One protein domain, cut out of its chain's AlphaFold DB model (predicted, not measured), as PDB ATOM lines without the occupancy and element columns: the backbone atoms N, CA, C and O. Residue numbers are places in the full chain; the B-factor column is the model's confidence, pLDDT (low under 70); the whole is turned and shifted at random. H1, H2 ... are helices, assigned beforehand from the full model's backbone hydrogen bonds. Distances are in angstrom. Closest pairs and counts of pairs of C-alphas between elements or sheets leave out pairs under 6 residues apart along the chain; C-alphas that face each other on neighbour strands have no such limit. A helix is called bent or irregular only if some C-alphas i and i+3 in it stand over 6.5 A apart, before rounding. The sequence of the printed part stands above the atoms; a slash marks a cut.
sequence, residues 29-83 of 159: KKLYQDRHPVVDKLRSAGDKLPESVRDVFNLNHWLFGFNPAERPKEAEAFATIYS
ATOM      1  N   LYS A  29     283.615 238.530 184.762       88.12
ATOM      2  CA  LYS A  29     284.407 237.366 185.154       88.12
ATOM      3  C   LYS A  29     284.431 237.253 186.666       88.12
ATOM      4  O   LYS A  29     284.079 236.201 187.194       88.12
ATOM      5  N   LYS A  30     284.761 238.339 187.360       85.75
ATOM      6  CA  LYS A  30     284.723 238.400 188.819       85.75
ATOM      7  C   LYS A  30     283.308 238.216 189.348       85.75
ATOM      8  O   LYS A  30     283.117 237.447 190.277       85.75
ATOM      9  N   LEU A  31     282.298 238.825 188.723       84.81
ATOM     10  CA  LEU A  31     280.901 238.620 189.113       84.81
ATOM     11  C   LEU A  31     280.493 237.145 189.017       84.81
ATOM     12  O   LEU A  31     279.876 236.616 189.940       84.81
ATOM     13  N   TYR A  32     280.849 236.481 187.915       80.56
ATOM     14  CA  TYR A  32     280.587 235.062 187.713       80.56
ATOM     15  C   TYR A  32     281.356 234.204 188.719       80.56
ATOM     16  O   TYR A  32     280.760 233.332 189.338       80.56
ATOM     17  N   GLN A  33     282.643 234.475 188.944       76.25
ATOM     18  CA  GLN A  33     283.497 233.727 189.870       76.25
ATOM     19  C   GLN A  33     283.127 233.929 191.342       76.25
ATOM     20  O   GLN A  33     283.133 232.960 192.089       76.25
ATOM     21  N   ASP A  34     282.768 235.139 191.767       71.06
ATOM     22  CA  ASP A  34     282.334 235.427 193.139       71.06
ATOM     23  C   ASP A  34     280.969 234.782 193.419       71.06
ATOM     24  O   ASP A  34     280.682 234.343 194.537       71.06
ATOM     25  N   ARG A  35     280.123 234.675 192.385       66.12
ATOM     26  CA  ARG A  35     278.825 234.009 192.484       66.12
ATOM     27  C   ARG A  35     278.905 232.506 192.307       66.12
ATOM     28  O   ARG A  35     278.109 231.843 192.949       66.12
ATOM     29  N   HIS A  36     279.818 231.940 191.523       59.06
ATOM     30  CA  HIS A  36     279.865 230.496 191.259       59.06
ATOM     31  C   HIS A  36     279.873 229.655 192.559       59.06
ATOM     32  O   HIS A  36     278.998 228.804 192.706       59.06
ATOM     33  N   PRO A  37     280.699 229.948 193.586       55.47
ATOM     34  CA  PRO A  37     280.689 229.218 194.856       55.47
ATOM     35  C   PRO A  37     279.405 229.410 195.676       55.47
ATOM     36  O   PRO A  37     279.005 228.526 196.439       55.47
ATOM     37  N   VAL A  38     278.772 230.582 195.570       52.72
ATOM     38  CA  VAL A  38     277.551 230.931 196.312       52.72
ATOM     39  C   VAL A  38     276.317 230.363 195.618       52.72
ATOM     40  O   VAL A  38     275.439 229.841 196.290       52.72
ATOM     41  N   VAL A  39     276.267 230.403 194.288       51.69
ATOM     42  CA  VAL A  39     275.233 229.817 193.431       51.69
ATOM     43  C   VAL A  39     275.249 228.303 193.563       51.69
ATOM     44  O   VAL A  39     274.181 227.731 193.737       51.69
ATOM     45  N   ASP A  40     276.419 227.660 193.602       52.44
ATOM     46  CA  ASP A  40     276.525 226.217 193.850       52.44
ATOM     47  C   ASP A  40     275.930 225.824 195.212       52.44
ATOM     48  O   ASP A  40     275.180 224.850 195.319       52.44
ATOM     49  N   LYS A  41     276.191 226.624 196.258       48.88
ATOM     50  CA  LYS A  41     275.600 226.427 197.594       48.88
ATOM     51  C   LYS A  41     274.109 226.762 197.634       48.88
ATOM     52  O   LYS A  41     273.335 226.002 198.212       48.88
ATOM     53  N   LEU A  42     273.681 227.859 197.015       51.97
ATOM     54  CA  LEU A  42     272.281 228.277 196.966       51.97
ATOM     55  C   LEU A  42     271.432 227.324 196.124       51.97
ATOM     56  O   LEU A  42     270.289 227.108 196.494       51.97
ATOM     57  N   ARG A  43     271.973 226.685 195.078       50.50
ATOM     58  CA  ARG A  43     271.288 225.624 194.315       50.50
ATOM     59  C   ARG A  43     270.811 224.506 195.237       50.50
ATOM     60  O   ARG A  43     269.655 224.115 195.178       50.50
ATOM     61  N   SER A  44     271.666 224.082 196.171       50.50
ATOM     62  CA  SER A  44     271.327 223.020 197.129       50.50
ATOM     63  C   SER A  44     270.214 223.393 198.124       50.50
ATOM     64  O   SER A  44     269.551 222.509 198.664       50.50
ATOM     65  N   ALA A  45     269.971 224.690 198.352       54.47
ATOM     66  CA  ALA A  45     268.925 225.188 199.252       54.47
ATOM     67  C   ALA A  45     267.685 225.724 198.506       54.47
ATOM     68  O   ALA A  45     266.574 225.721 199.038       54.47
ATOM     69  N   GLY A  46     267.879 226.187 197.271       52.28
ATOM     70  CA  GLY A  46     266.936 226.935 196.451       52.28
ATOM     71  C   GLY A  46     265.905 226.068 195.747       52.28
ATOM     72  O   GLY A  46     264.865 226.607 195.372       52.28
ATOM     73  N   ASP A  47     266.112 224.747 195.669       58.03
ATOM     74  CA  ASP A  47     265.178 223.742 195.126       58.03
ATOM     75  C   ASP A  47     263.806 223.699 195.841       58.03
ATOM     76  O   ASP A  47     262.857 223.098 195.335       58.03
ATOM     77  N   LYS A  48     263.632 224.469 196.924       55.34
ATOM     78  CA  LYS A  48     262.368 224.617 197.668       55.34
ATOM     79  C   LYS A  48     261.615 225.943 197.461       55.34
ATOM     80  O   LYS A  48     260.519 226.084 197.996       55.34
ATOM     81  N   LEU A  49     262.174 226.919 196.739       62.28
ATOM     82  CA  LEU A  49     261.514 228.210 196.495       62.28
ATOM     83  C   LEU A  49     260.499 228.152 195.334       62.28
ATOM     84  O   LEU A  49     260.728 227.412 194.376       62.28
ATOM     85  N   PRO A  50     259.413 228.952 195.379       65.81
ATOM     86  CA  PRO A  50     258.500 229.117 194.250       65.81
ATOM     87  C   PRO A  50     259.231 229.624 193.001       65.81
ATOM     88  O   PRO A  50     260.136 230.454 193.101       65.81
ATOM     89  N   GLU A  51     258.803 229.167 191.826       61.41
ATOM     90  CA  GLU A  51     259.391 229.510 190.521       61.41
ATOM     91  C   GLU A  51     259.448 231.030 190.283       61.41
ATOM     92  O   GLU A  51     260.501 231.565 189.948       61.41
ATOM     93  N   SER A  52     258.382 231.751 190.644       57.75
ATOM     94  CA  SER A  52     258.301 233.216 190.545       57.75
ATOM     95  C   SER A  52     259.346 233.970 191.373       57.75
ATOM     96  O   SER A  52     259.728 235.082 191.021       57.75
ATOM     97  N   VAL A  53     259.828 233.383 192.472       59.91
ATOM     98  CA  VAL A  53     260.907 233.962 193.281       59.91
ATOM     99  C   VAL A  53     262.261 233.617 192.669       59.91
ATOM    100  O   VAL A  53     263.173 234.433 192.720       59.91
ATOM    101  N   ARG A  54     262.415 232.443 192.054       60.16
ATOM    102  CA  ARG A  54     263.676 232.059 191.404       60.16
ATOM    103  C   ARG A  54     263.990 232.928 190.193       60.16
ATOM    104  O   ARG A  54     265.141 233.329 190.049       60.16
ATOM    105  N   ASP A  55     262.993 233.261 189.380       60.69
ATOM    106  CA  ASP A  55     263.197 233.999 188.126       60.69
ATOM    107  C   ASP A  55     263.662 235.445 188.340       60.69
ATOM    108  O   ASP A  55     264.536 235.931 187.619       60.69
ATOM    109  N   VAL A  56     263.158 236.118 189.380       56.28
ATOM    110  CA  VAL A  56     263.566 237.493 189.731       56.28
ATOM    111  C   VAL A  56     265.040 237.555 190.144       56.28
ATOM    112  O   VAL A  56     265.724 238.534 189.859       56.28
ATOM    113  N   PHE A  57     265.554 236.500 190.778       59.53
ATOM    114  CA  PHE A  57     266.955 236.415 191.199       59.53
ATOM    115  C   PHE A  57     267.843 235.654 190.200       59.53
ATOM    116  O   PHE A  57     269.035 235.466 190.463       59.53
ATOM    117  N   ASN A  58     267.312 235.245 189.040       69.12
ATOM    118  CA  ASN A  58     268.054 234.508 188.018       69.12
ATOM    119  C   ASN A  58     268.888 235.443 187.129       69.12
ATOM    120  O   ASN A  58     268.753 235.465 185.907       69.12
ATOM    121  N   LEU A  59     269.784 236.215 187.751       71.12
ATOM    122  CA  LEU A  59     270.717 237.101 187.050       71.12
ATOM    123  C   LEU A  59     271.494 236.366 185.951       71.12
ATOM    124  O   LEU A  59     271.802 236.956 184.927       71.12
ATOM    125  N   ASN A  60     271.781 235.076 186.137       73.81
ATOM    126  CA  ASN A  60     272.476 234.267 185.143       73.81
ATOM    127  C   ASN A  60     271.704 234.185 183.819       73.81
ATOM    128  O   ASN A  60     272.306 234.341 182.761       73.81
ATOM    129  N   HIS A  61     270.385 233.988 183.871       74.81
ATOM    130  CA  HIS A  61     269.556 234.016 182.670       74.81
ATOM    131  C   HIS A  61     269.579 235.397 182.007       74.81
ATOM    132  O   HIS A  61     269.782 235.484 180.802       74.81
ATOM    133  N   TRP A  62     269.443 236.468 182.791       76.38
ATOM    134  CA  TRP A  62     269.429 237.838 182.264       76.38
ATOM    135  C   TRP A  62     270.777 238.291 181.697       76.38
ATOM    136  O   TRP A  62     270.814 239.023 180.714       76.38
ATOM    137  N   LEU A  63     271.879 237.846 182.300       82.81
ATOM    138  CA  LEU A  63     273.233 238.231 181.914       82.81
ATOM    139  C   LEU A  63     273.759 237.401 180.739       82.81
ATOM    140  O   LEU A  63     274.321 237.960 179.804       82.81
ATOM    141  N   PHE A  64     273.605 236.076 180.796       82.94
ATOM    142  CA  PHE A  64     274.189 235.166 179.807       82.94
ATOM    143  C   PHE A  64     273.190 234.729 178.729       82.94
ATOM    144  O   PHE A  64     273.601 234.300 177.656       82.94
ATOM    145  N   GLY A  65     271.883 234.774 178.997       84.81
ATOM    146  CA  GLY A  65     270.858 234.181 178.129       84.81
ATOM    147  C   GLY A  65     270.798 232.647 178.192       84.81
ATOM    148  O   GLY A  65     269.984 232.029 177.511       84.81
ATOM    149  N   PHE A  66     271.638 232.010 179.013       83.44
ATOM    150  CA  PHE A  66     271.684 230.561 179.229       83.44
ATOM    151  C   PHE A  66     272.092 230.241 180.671       83.44
ATOM    152  O   PHE A  66     272.523 231.119 181.415       83.44
ATOM    153  N   ASN A  67     271.971 228.973 181.079       81.06
ATOM    154  CA  ASN A  67     272.498 228.516 182.362       81.06
ATOM    155  C   ASN A  67     274.028 228.335 182.270       81.06
ATOM    156  O   ASN A  67     274.491 227.381 181.637       81.06
ATOM    157  N   PRO A  68     274.842 229.195 182.907       80.69
ATOM    158  CA  PRO A  68     276.290 229.134 182.769       80.69
ATOM    159  C   PRO A  68     276.901 227.874 183.399       80.69
ATOM    160  O   PRO A  68     277.998 227.487 183.016       80.69
ATOM    161  N   ALA A  69     276.198 227.192 184.313       80.06
ATOM    162  CA  ALA A  69     276.660 225.927 184.889       80.06
ATOM    163  C   ALA A  69     276.637 224.767 183.876       80.06
ATOM    164  O   ALA A  69     277.431 223.835 183.978       80.06
ATOM    165  N   GLU A  70     275.748 224.823 182.882       84.06
ATOM    166  CA  GLU A  70     275.665 223.817 181.814       84.06
ATOM    167  C   GLU A  70     276.696 224.074 180.707       84.06
ATOM    168  O   GLU A  70     277.111 223.149 180.009       84.06
ATOM    169  N   ARG A  71     277.129 225.332 180.549       87.12
ATOM    170  CA  ARG A  71     278.055 225.783 179.496       87.12
ATOM    171  C   ARG A  71     279.180 226.665 180.074       87.12
ATOM    172  O   ARG A  71     279.337 227.810 179.651       87.12
ATOM    173  N   PRO A  72     280.007 226.158 181.009       85.19
ATOM    174  CA  PRO A  72     280.946 226.984 181.780       85.19
ATOM    175  C   PRO A  72     282.040 227.638 180.928       85.19
ATOM    176  O   PRO A  72     282.379 228.796 181.147       85.19
ATOM    177  N   LYS A  73     282.557 226.940 179.906       89.75
ATOM    178  CA  LYS A  73     283.559 227.510 178.984       89.75
ATOM    179  C   LYS A  73     283.009 228.688 178.183       89.75
ATOM    180  O   LYS A  73     283.733 229.630 177.884       89.75
ATOM    181  N   GLU A  74     281.735 228.623 177.824       91.81
ATOM    182  CA  GLU A  74     281.072 229.690 177.085       91.81
ATOM    183  C   GLU A  74     280.726 230.865 177.986       91.81
ATOM    184  O   GLU A  74     280.924 232.004 177.582       91.81
ATOM    185  N   ALA A  75     280.300 230.600 179.223       88.69
ATOM    186  CA  ALA A  75     280.122 231.637 180.232       88.69
ATOM    187  C   ALA A  75     281.439 232.373 180.521       88.69
ATOM    188  O   ALA A  75     281.453 233.599 180.583       88.69
ATOM    189  N   GLU A  76     282.557 231.650 180.636       89.12
ATOM    190  CA  GLU A  76     283.879 232.250 180.824       89.12
ATOM    191  C   GLU A  76     284.314 233.086 179.611       89.12
ATOM    192  O   GLU A  76     284.794 234.212 179.778       89.12
ATOM    193  N   ALA A  77     284.121 232.573 178.392       91.75
ATOM    194  CA  ALA A  77     284.418 233.315 177.170       91.75
ATOM    195  C   ALA A  77     283.555 234.581 177.060       91.75
ATOM    196  O   ALA A  77     284.088 235.663 176.813       91.75
ATOM    197  N   PHE A  78     282.250 234.469 177.320       92.38
ATOM    198  CA  PHE A  78     281.319 235.594 177.361       92.38
ATOM    199  C   PHE A  78     281.767 236.635 178.387       92.38
ATOM    200  O   PHE A  78     281.953 237.798 178.046       92.38
ATOM    201  N   ALA A  79     282.014 236.219 179.628       91.69
ATOM    202  CA  ALA A  79     282.433 237.117 180.693       91.69
ATOM    203  C   ALA A  79     283.762 237.818 180.368       91.69
ATOM    204  O   ALA A  79     283.932 238.989 180.690       91.69
ATOM    205  N   THR A  80     284.688 237.137 179.692       90.25
ATOM    206  CA  THR A  80     285.964 237.728 179.264       90.25
ATOM    207  C   THR A  80     285.766 238.772 178.164       90.25
ATOM    208  O   THR A  80     286.333 239.859 178.247       90.25
ATOM    209  N   ILE A  81     284.958 238.460 177.148       93.81
ATOM    210  CA  ILE A  81     284.730 239.337 175.990       93.81
ATOM    211  C   ILE A  81     283.855 240.533 176.364       93.81
ATOM    212  O   ILE A  81     284.099 241.631 175.881       93.81
ATOM    213  N   TYR A  82     282.849 240.350 177.216       93.12
ATOM    214  CA  TYR A  82     281.823 241.363 177.469       93.12
ATOM    215  C   TYR A  82     281.980 242.101 178.799       93.12
ATOM    216  O   TYR A  82     281.076 242.838 179.170       93.12
ATOM    217  N   SER A  83     283.099 241.947 179.518       94.94
ATOM    218  CA  SER A  83     283.373 242.761 180.714       94.94
ATOM    219  C   SER A  83     283.664 244.221 180.338       94.94
ATOM    220  O   SER A  83     284.693 244.464 179.702       94.94
TER     221      SER A  83
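This is residues 29 to 83 of the 159 residues of the protein "Prolyl oligopeptidase family serine peptidase" of Saprospiraceae bacterium (UniProt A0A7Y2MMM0). An open, elongated loop of helices: the long helix H1 makes one side, the short helices H2 and H3 follow one another back along the other side, and H4 closes the loop at the end where H1 begins. Contacts across the loop are few, and residues 47 to 53, of which 51 to 53 belong to H2, stick out at the end away from H4. The printed part has 55 residues with four named helices, in the order H1, H2, H3, H4, and no named strand; the class is all helix. By its radius of gyration of the C-alphas, 11.5 A, the whole is compact, and the C-alphas span 34 by 19 by 17 A.

H1, residues 29 to 46, has a kink of 45 degrees near residue 38, and its line is a rough one. H1 is irregular, but only just: C-alphas 34 and 37 are 6.6 A apart. H2, residues 51 to 56, is close to H1 but not clearly touching; their closest C-alphas, those of Gly 46 and Arg 54, are 7.9 A apart. The two run opposite ways at a shallow tilt of 18 degrees. H3, residues 59 to 64, and H2 meet only through their link, and H3 is apart from H1. H4, residues 72 to 82, touches H1 at residues 29 to 32 alone; their closest C-alphas, those of Lys 29 and Ala 79, are 4.9 A apart. H1 and H4 run opposite ways at a steep tilt of 40 degrees. H3 and H4 are close but not clearly touching, about perpendicular at 78 degrees; their closest C-alphas, those of Phe 64 and Ala 75, are 6.9 A apart. H2 and H4 are apart. In H3 and H4 every O i to N i+4 pair is within hydrogen-bond range; in H1 10 of 14 are, and in H2 1 of 2.

H1 runs 23.3 A from C-alpha 29 at (284.407, 237.366, 185.154) to C-alpha 46 at (266.936, 226.935, 196.451). H2 measures 9.0 A from first to last C-alpha and H3 8.3 A. H4 is 15.0 A long and ends with C-alpha 82 at (281.823, 241.363, 177.469).

The two C-alphas farthest apart, those of Lys 48 and Ile 81, are 34.4 A from each other, while the first and last printed C-alphas, Lys 29 and Ser 83, are 7.1 A apart. The printed part has no cut. The links H1 to H2 and H2 to H3 are tight, H3 to H4 is short, and no link is long. The mean pLDDT of the printed part is 72.6, and residues 35 to 58 are under 70.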